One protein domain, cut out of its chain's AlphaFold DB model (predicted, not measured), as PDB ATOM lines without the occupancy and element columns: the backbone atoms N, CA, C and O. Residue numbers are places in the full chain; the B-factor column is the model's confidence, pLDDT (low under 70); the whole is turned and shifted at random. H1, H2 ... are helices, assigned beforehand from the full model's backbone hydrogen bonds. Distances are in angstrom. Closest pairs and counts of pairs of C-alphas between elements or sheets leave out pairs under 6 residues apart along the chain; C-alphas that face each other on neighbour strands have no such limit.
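Overview. This is residues 78 to 147 of the 183 residues of the protein "Stage V sporulation protein AA" of Gottschalkia purinilytica (UniProt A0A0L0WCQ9). Two long helices, H1 and H3, extend as free-ended arms from a small body round the short helix H2, making an open, loose frame. The 70 printed residues hold three named helices, H1, H2 and H3 in that order, and no named strand: all helix. The whole is loose, with a radius of gyration of the C-alphas of 14.1 A, and elongated, spanning 41 by 24 by 22 A.

Arrangement. H1, residues 78 to 103, touches H2, residues 108 to 120, with residues 97 to 101 alone; the closest C-alphas, of Asn 101 and Thr 111, are 5.5 A apart. Their steep tilt is 62 degrees, opposite ways. H2 only just touches H3, residues 128 to 146, with 3 pairs of C-alphas within 8 A; the closest, of Phe 112 and Ile 130, are 6.8 A apart. Their steep tilt is 62 degrees, opposite ways. H1 and H3 are apart. Every O i to N i+4 pair is within hydrogen-bond range in H1 and H2, and 14 of 15 in H3.

Along the chain. H1 runs 37.4 A from C-alpha 78 at (132.741, 196.541, 171.951), H2 18.0 A, and H3 26.5 A to C-alpha 146 at (127.261, 179.193, 152.178).

Size, cuts and confidence. The printed part has no cut and no long link. No printed residue is under 70 in pLDDT.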
ATOM      1  N   ILE A  78     133.572 197.412 171.103       87.38
ATOM      2  CA  ILE A  78     132.741 196.541 171.951       87.38
ATOM      3  C   ILE A  78     132.034 195.462 171.119       87.38
ATOM      4  O   ILE A  78     131.990 194.298 171.502       87.38
ATOM      5  N   PHE A  79     131.516 195.819 169.945       87.12
ATOM      6  CA  PHE A  79     130.864 194.855 169.061       87.12
ATOM      7  C   PHE A  79     131.868 193.863 168.462       87.12
ATOM      8  O   PHE A  79     131.550 192.688 168.297       87.12
ATOM      9  N   GLN A  80     133.096 194.315 168.184       87.31
ATOM     10  CA  GLN A  80     134.181 193.423 167.771       87.31
ATOM     11  C   GLN A  80     134.545 192.431 168.877       87.31
ATOM     12  O   GLN A  80     134.624 191.238 168.602       87.31
ATOM     13  N   ILE A  81     134.707 192.892 170.123       92.62
ATOM     14  CA  ILE A  81     135.061 192.001 171.236       92.62
ATOM     15  C   ILE A  81     133.976 190.949 171.474       92.62
ATOM     16  O   ILE A  81     134.286 189.772 171.640       92.62
ATOM     17  N   PHE A  82     132.702 191.346 171.404       93.25
ATOM     18  CA  PHE A  82     131.581 190.425 171.543       93.25
ATOM     19  C   PHE A  82     131.587 189.356 170.443       93.25
ATOM     20  O   PHE A  82     131.449 188.172 170.738       93.25
ATOM     21  N   LYS A  83     131.815 189.756 169.184       90.12
ATOM     22  CA  LYS A  83     131.963 188.814 168.066       90.12
ATOM     23  C   LYS A  83     133.107 187.834 168.290       90.12
ATOM     24  O   LYS A  83     132.921 186.646 168.064       90.12
ATOM     25  N   VAL A  84     134.265 188.319 168.738       93.88
ATOM     26  CA  VAL A  84     135.429 187.466 169.008       93.88
ATOM     27  C   VAL A  84     135.101 186.445 170.091       93.88
ATOM     28  O   VAL A  84     135.339 185.262 169.885       93.88
ATOM     29  N   ILE A  85     134.500 186.866 171.206       95.94
ATOM     30  CA  ILE A  85     134.103 185.953 172.287       95.94
ATOM     31  C   ILE A  85     133.115 184.900 171.771       95.94
ATOM     32  O   ILE A  85     133.303 183.712 172.024       95.94
ATOM     33  N   LEU A  86     132.098 185.316 171.014       93.38
ATOM     34  CA  LEU A  86     131.098 184.410 170.452       93.38
ATOM     35  C   LEU A  86     131.737 183.375 169.514       93.38
ATOM     36  O   LEU A  86     131.473 182.182 169.650       93.38
ATOM     37  N   VAL A  87     132.605 183.812 168.597       92.62
ATOM     38  CA  VAL A  87     133.316 182.917 167.670       92.62
ATOM     39  C   VAL A  87     134.248 181.969 168.426       92.62
ATOM     40  O   VAL A  87     134.268 180.780 168.125       92.62
ATOM     41  N   SER A  88     134.960 182.449 169.447       95.62
ATOM     42  CA  SER A  88     135.820 181.608 170.288       95.62
ATOM     43  C   SER A  88     135.037 180.526 171.030       95.62
ATOM     44  O   SER A  88     135.496 179.390 171.105       95.62
ATOM     45  N   ILE A  89     133.841 180.842 171.542       94.94
ATOM     46  CA  ILE A  89     132.966 179.859 172.195       94.94
ATOM     47  C   ILE A  89     132.503 178.796 171.190       94.94
ATOM     48  O   ILE A  89     132.579 177.603 171.483       94.94
ATOM     49  N   LEU A  90     132.066 179.209 169.995       91.38
ATOM     50  CA  LEU A  90     131.671 178.274 168.936       91.38
ATOM     51  C   LEU A  90     132.830 177.352 168.530       91.38
ATOM     52  O   LEU A  90     132.638 176.142 168.423       91.38
ATOM     53  N   LEU A  91     134.035 177.906 168.359       93.25
ATOM     54  CA  LEU A  91     135.239 177.137 168.039       93.25
ATOM     55  C   LEU A  91     135.613 176.160 169.156       93.25
ATOM     56  O   LEU A  91     135.966 175.022 168.865       93.25
ATOM     57  N   PHE A  92     135.498 176.570 170.421       94.44
ATOM     58  CA  PHE A  92     135.773 175.702 171.563       94.44
ATOM     59  C   PHE A  92     134.852 174.475 171.579       94.44
ATOM     60  O   PHE A  92     135.335 173.345 171.654       94.44
ATOM     61  N   PHE A  93     133.536 174.675 171.447       90.31
ATOM     62  CA  PHE A  93     132.584 173.560 171.408       90.31
ATOM     63  C   PHE A  93     132.745 172.695 170.154       90.31
ATOM     64  O   PHE A  93     132.682 171.470 170.252       90.31
ATOM     65  N   GLY A  94     133.002 173.307 168.993       90.06
ATOM     66  CA  GLY A  94     133.281 172.584 167.752       90.06
ATOM     67  C   GLY A  94     134.524 171.696 167.861       90.06
ATOM     68  O   GLY A  94     134.476 170.521 167.504       90.06
ATOM     69  N   ALA A  95     135.611 172.220 168.431       92.81
ATOM     70  CA  ALA A  95     136.837 171.465 168.666       92.81
ATOM     71  C   ALA A  95     136.634 170.342 169.694       92.81
ATOM     72  O   ALA A  95     137.070 169.218 169.460       92.81
ATOM     73  N   ALA A  96     135.931 170.602 170.801       89.88
ATOM     74  CA  ALA A  96     135.632 169.582 171.808       89.88
ATOM     75  C   ALA A  96     134.811 168.417 171.226       89.88
ATOM     76  O   ALA A  96     135.111 167.248 171.489       89.88
ATOM     77  N   LEU A  97     133.814 168.727 170.392       88.44
ATOM     78  CA  LEU A  97     133.045 167.736 169.639       88.44
ATOM     79  C   LEU A  97     133.935 166.937 168.683       88.44
ATOM     80  O   LEU A  97     133.874 165.710 168.690       88.44
ATOM     81  N   ALA A  98     134.785 167.610 167.904       89.19
ATOM     82  CA  ALA A  98     135.687 166.960 166.957       89.19
ATOM     83  C   ALA A  98     136.682 166.016 167.652       89.19
ATOM     84  O   ALA A  98     136.840 164.875 167.225       89.19
ATOM     85  N   ILE A  99     137.297 166.457 168.755       89.50
ATOM     86  CA  ILE A  99     138.231 165.649 169.554       89.50
ATOM     87  C   ILE A  99     137.518 164.419 170.123       89.50
ATOM     88  O   ILE A  99     138.024 163.305 170.010       89.50
ATOM     89  N   THR A 100     136.327 164.603 170.703       87.19
ATOM     90  CA  THR A 100     135.551 163.492 171.275       87.19
ATOM     91  C   THR A 100     135.131 162.496 170.199       87.19
ATOM     92  O   THR A 100     135.203 161.290 170.433       87.19
ATOM     93  N   ASN A 101     134.749 162.982 169.016       88.62
ATOM     94  CA  ASN A 101     134.373 162.141 167.887       88.62
ATOM     95  C   ASN A 101     135.552 161.344 167.341       88.62
ATOM     96  O   ASN A 101     135.438 160.140 167.153       88.62
ATOM     97  N   PHE A 102     136.704 161.985 167.161       88.00
ATOM     98  CA  PHE A 102     137.911 161.301 166.708       88.00
ATOM     99  C   PHE A 102     138.381 160.245 167.718       88.00
ATOM    100  O   PHE A 102     138.721 159.130 167.341       88.00
ATOM    101  N   HIS A 103     138.339 160.564 169.014       84.75
ATOM    102  CA  HIS A 103     138.740 159.630 170.068       84.75
ATOM    103  C   HIS A 103     137.712 158.515 170.328       84.75
ATOM    104  O   HIS A 103     138.057 157.482 170.891       84.75
ATOM    105  N   SER A 104     136.457 158.698 169.913       83.56
ATOM    106  CA  SER A 104     135.423 157.652 169.931       83.56
ATOM    107  C   SER A 104     135.400 156.863 168.618       83.56
ATOM    108  O   SER A 104     134.332 156.466 168.169       83.56
ATOM    109  N   ASP A 105     136.560 156.705 167.971       83.06
ATOM    110  CA  ASP A 105     136.725 155.970 166.709       83.06
ATOM    111  C   ASP A 105     135.752 156.432 165.602       83.06
ATOM    112  O   ASP A 105     135.078 155.650 164.937       83.06
ATOM    113  N   VAL A 106     135.613 157.758 165.459       81.38
ATOM    114  CA  VAL A 106     134.723 158.424 164.486       81.38
ATOM    115  C   VAL A 106     133.244 158.017 164.650       81.38
ATOM    116  O   VAL A 106     132.446 158.083 163.715       81.38
ATOM    117  N   ASN A 107     132.840 157.638 165.866       86.44
ATOM    118  CA  ASN A 107     131.464 157.285 166.185       86.44
ATOM    119  C   ASN A 107     130.699 158.461 166.816       86.44
ATOM    120  O   ASN A 107     130.824 158.781 168.007       86.44
ATOM    121  N   ILE A 108     129.832 159.077 166.008       85.94
ATOM    122  CA  ILE A 108     129.006 160.209 166.441       85.94
ATOM    123  C   ILE A 108     127.976 159.808 167.507       85.94
ATOM    124  O   ILE A 108     127.674 160.592 168.406       85.94
ATOM    125  N   GLU A 109     127.470 158.572 167.460       87.44
ATOM    126  CA  GLU A 109     126.503 158.068 168.438       87.44
ATOM    127  C   GLU A 109     127.157 157.917 169.815       87.44
ATOM    128  O   GLU A 109     126.591 158.324 170.832       87.44
ATOM    129  N   GLU A 110     128.377 157.377 169.860       86.88
ATOM    130  CA  GLU A 110     129.141 157.254 171.102       86.88
ATOM    131  C   GLU A 110     129.511 158.631 171.669       86.88
ATOM    132  O   GLU A 110     129.400 158.862 172.877       86.88
ATOM    133  N   THR A 111     129.856 159.577 170.796       89.25
ATOM    134  CA  THR A 111     130.138 160.969 171.166       89.25
ATOM    135  C   THR A 111     128.925 161.634 171.810       89.25
ATOM    136  O   THR A 111     129.044 162.249 172.872       89.25
ATOM    137  N   PHE A 112     127.735 161.458 171.232       90.25
ATOM    138  CA  PHE A 112     126.498 161.983 171.808       90.25
ATOM    139  C   PHE A 112     126.139 161.302 173.123       90.25
ATOM    140  O   PHE A 112     125.724 161.992 174.049       90.25
ATOM    141  N   LYS A 113     126.359 159.989 173.267       89.00
ATOM    142  CA  LYS A 113     126.166 159.294 174.552       89.00
ATOM    143  C   LYS A 113     127.083 159.846 175.640       89.00
ATOM    144  O   LYS A 113     126.619 160.101 176.751       89.00
ATOM    145  N   LYS A 114     128.364 160.067 175.326       87.62
ATOM    146  CA  LYS A 114     129.341 160.658 176.255       87.62
ATOM    147  C   LYS A 114     128.939 162.080 176.644       87.62
ATOM    148  O   LYS A 114     128.895 162.393 177.828       87.62
ATOM    149  N   MET A 115     128.577 162.916 175.673       88.00
ATOM    150  CA  MET A 115     128.126 164.285 175.934       88.00
ATOM    151  C   MET A 115     126.832 164.319 176.759       88.00
ATOM    152  O   MET A 115     126.735 165.093 177.708       88.00
ATOM    153  N   TYR A 116     125.865 163.450 176.452       90.25
ATOM    154  CA  TYR A 116     124.614 163.337 177.203       90.25
ATOM    155  C   TYR A 116     124.882 162.990 178.661       90.25
ATOM    156  O   TYR A 116     124.362 163.651 179.559       90.25
ATOM    157  N   PHE A 117     125.740 161.997 178.891       89.44
ATOM    158  CA  PHE A 117     126.134 161.583 180.228       89.44
ATOM    159  C   PHE A 117     126.852 162.702 180.997       89.44
ATOM    160  O   PHE A 117     126.557 162.912 182.167       89.44
ATOM    161  N   LEU A 118     127.740 163.464 180.351       87.19
ATOM    162  CA  LEU A 118     128.437 164.586 180.994       87.19
ATOM    163  C   LEU A 118     127.493 165.721 181.419       87.19
ATOM    164  O   LEU A 118     127.751 166.374 182.425       87.19
ATOM    165  N   ILE A 119     126.418 165.963 180.665       86.19
ATOM    166  CA  ILE A 119     125.462 167.048 180.943       86.19
ATOM    167  C   ILE A 119     124.405 166.618 181.967       86.19
ATOM    168  O   ILE A 119     124.050 167.392 182.851       86.19
ATOM    169  N   THR A 120     123.871 165.403 181.827       87.50
ATOM    170  CA  THR A 120     122.712 164.932 182.607       87.50
ATOM    171  C   THR A 120     123.090 164.045 183.790       87.50
ATOM    172  O   THR A 120     122.283 163.864 184.694       87.50
ATOM    173  N   GLY A 121     124.294 163.464 183.791       86.75
ATOM    174  CA  GLY A 121     124.709 162.432 184.744       86.75
ATOM    175  C   GLY A 121     124.074 161.057 184.496       86.75
ATOM    176  O   GLY A 121     124.418 160.093 185.180       86.75
ATOM    177  N   GLU A 122     123.178 160.929 183.513       85.19
ATOM    178  CA  GLU A 122     122.415 159.710 183.259       85.19
ATOM    179  C   GLU A 122     122.856 159.000 181.979       85.19
ATOM    180  O   GLU A 122     123.184 159.606 180.957       85.19
ATOM    181  N   LYS A 123     122.827 157.664 182.012       82.19
ATOM    182  CA  LYS A 123     123.034 156.829 180.824       82.19
ATOM    183  C   LYS A 123     121.682 156.549 180.174       82.19
ATOM    184  O   LYS A 123     121.088 155.499 180.397       82.19
ATOM    185  N   SER A 124     121.196 157.495 179.376       76.25
ATOM    186  CA  SER A 124     119.968 157.314 178.597       76.25
ATOM    187  C   SER A 124     120.264 156.846 177.174       76.25
ATOM    188  O   SER A 124     121.277 157.205 176.575       76.25
ATOM    189  N   LYS A 125     119.340 156.064 176.606       73.25
ATOM    190  CA  LYS A 125     119.316 155.773 175.163       73.25
ATOM    191  C   LYS A 125     118.697 156.917 174.354       73.25
ATOM    192  O   LYS A 125     118.864 156.952 173.139       73.25
ATOM    193  N   ASN A 126     117.971 157.833 174.999       82.69
ATOM    194  CA  ASN A 126     117.291 158.924 174.315       82.69
ATOM    195  C   ASN A 126     118.210 160.151 174.190       82.69
ATOM    196  O   ASN A 126     118.347 160.941 175.121       82.69
ATOM    197  N   LEU A 127     118.823 160.302 173.014       88.00
ATOM    198  CA  LEU A 127     119.802 161.349 172.698       88.00
ATOM    199  C   LEU A 127     119.176 162.590 172.037       88.00
ATOM    200  O   LEU A 127     119.902 163.494 171.616       88.00
ATOM    201  N   LEU A 128     117.842 162.662 171.945       88.00
ATOM    202  CA  LEU A 128     117.140 163.721 171.206       88.00
ATOM    203  C   LEU A 128     117.486 165.130 171.701       88.00
ATOM    204  O   LEU A 128     117.563 166.057 170.897       88.00
ATOM    205  N   ILE A 129     117.762 165.283 173.002       87.81
ATOM    206  CA  ILE A 129     118.129 166.576 173.596       87.81
ATOM    207  C   ILE A 129     119.444 167.142 173.036       87.81
ATOM    208  O   ILE A 129     119.634 168.351 173.064       87.81
ATOM    209  N   ILE A 130     120.330 166.291 172.510       88.81
ATOM    210  CA  ILE A 130     121.579 166.699 171.847       88.81
ATOM    211  C   ILE A 130     121.385 166.732 170.335       88.81
ATOM    212  O   ILE A 130     121.812 167.674 169.672       88.81
ATOM    213  N   GLN A 131     120.710 165.726 169.782       89.94
ATOM    214  CA  GLN A 131     120.578 165.561 168.340       89.94
ATOM    215  C   GLN A 131     119.789 166.698 167.681       89.94
ATOM    216  O   GLN A 131     120.173 167.164 166.608       89.94
ATOM    217  N   ILE A 132     118.709 167.165 168.315       92.75
ATOM    218  CA  ILE A 132     117.880 168.258 167.791       92.75
ATOM    219  C   ILE A 132     118.684 169.568 167.699       92.75
ATOM    220  O   ILE A 132     118.810 170.092 166.589       92.75
ATOM    221  N   PRO A 133     119.271 170.103 168.793       90.69
ATOM    222  CA  PRO A 133     120.038 171.343 168.711       90.69
ATOM    223  C   PRO A 133     121.289 171.205 167.840       90.69
ATOM    224  O   PRO A 133     121.626 172.153 167.137       90.69
ATOM    225  N   TYR A 134     121.938 170.036 167.817       90.38
ATOM    226  CA  TYR A 134     123.055 169.769 166.908       90.38
ATOM    227  C   TYR A 134     122.636 169.882 165.437       90.38
ATOM    228  O   TYR A 134     123.272 170.597 164.666       90.38
ATOM    229  N   SER A 135     121.535 169.231 165.053       92.31
ATOM    230  CA  SER A 135     121.055 169.225 163.664       92.31
ATOM    231  C   SER A 135     120.619 170.619 163.213       92.31
ATOM    232  O   SER A 135     120.971 171.055 162.119       92.31
ATOM    233  N   ILE A 136     119.903 171.347 164.077       93.81
ATOM    234  CA  ILE A 136     119.519 172.741 163.821       93.81
ATOM    235  C   ILE A 136     120.767 173.621 163.704       93.81
ATOM    236  O   ILE A 136     120.859 174.425 162.781       93.81
ATOM    237  N   GLY A 137     121.737 173.454 164.607       90.69
ATOM    238  CA  GLY A 137     122.988 174.208 164.609       90.69
ATOM    239  C   GLY A 137     123.803 174.001 163.334       90.69
ATOM    240  O   GLY A 137     124.240 174.980 162.733       90.69
ATOM    241  N   ILE A 138     123.947 172.754 162.872       90.81
ATOM    242  CA  ILE A 138     124.618 172.450 161.600       90.81
ATOM    243  C   ILE A 138     123.852 173.036 160.422       90.81
ATOM    244  O   ILE A 138     124.458 173.706 159.589       90.81
ATOM    245  N   GLY A 139     122.536 172.825 160.348       91.31
ATOM    246  CA  GLY A 139     121.728 173.340 159.243       91.31
ATOM    247  C   GLY A 139     121.789 174.866 159.152       91.31
ATOM    248  O   GLY A 139     122.069 175.419 158.088       91.31
ATOM    249  N   ALA A 140     121.600 175.554 160.279       89.44
ATOM    250  CA  ALA A 140     121.683 177.009 160.353       89.44
ATOM    251  C   ALA A 140     123.100 177.520 160.056       89.44
ATOM    252  O   ALA A 140     123.253 178.501 159.330       89.44
ATOM    253  N   GLY A 141     124.131 176.842 160.571       87.06
ATOM    254  CA  GLY A 141     125.534 177.181 160.339       87.06
ATOM    255  C   GLY A 141     125.926 177.056 158.870       87.06
ATOM    256  O   GLY A 141     126.412 178.022 158.291       87.06
ATOM    257  N   MET A 142     125.640 175.910 158.246       87.56
ATOM    258  CA  MET A 142     125.902 175.678 156.822       87.56
ATOM    259  C   MET A 142     125.144 176.671 155.948       87.56
ATOM    260  O   MET A 142     125.729 177.283 155.058       87.56
ATOM    261  N   THR A 143     123.858 176.892 156.235       85.25
ATOM    262  CA  THR A 143     123.056 177.837 155.455       85.25
ATOM    263  C   THR A 143     123.585 179.263 155.614       85.25
ATOM    264  O   THR A 143     123.710 179.971 154.626       85.25
ATOM    265  N   SER A 144     123.952 179.697 156.821       81.19
ATOM    266  CA  SER A 144     124.514 181.036 157.033       81.19
ATOM    267  C   SER A 144     125.933 181.205 156.477       81.19
ATOM    268  O   SER A 144     126.342 182.342 156.252       81.19
ATOM    269  N   PHE A 145     126.698 180.120 156.331       80.81
ATOM    270  CA  PHE A 145     128.062 180.149 155.802       80.81
ATOM    271  C   PHE A 145     128.073 180.188 154.272       80.81
ATOM    272  O   PHE A 145     128.750 181.025 153.681       80.81
ATOM    273  N   PHE A 146     127.307 179.299 153.636       78.56
ATOM    274  CA  PHE A 146     127.261 179.193 152.178       78.56
ATOM    275  C   PHE A 146     126.301 180.185 151.536       78.56
ATOM    276  O   PHE A 146     126.520 180.579 150.397       78.56
ATOM    277  N   ASN A 147     125.249 180.595 152.247       73.75
ATOM    278  CA  ASN A 147     124.266 181.530 151.728       73.75
ATOM    279  C   ASN A 147     124.351 182.881 152.443       73.75
ATOM    280  O   ASN A 147     124.541 182.989 153.655       73.75
TER     281      ASN A 147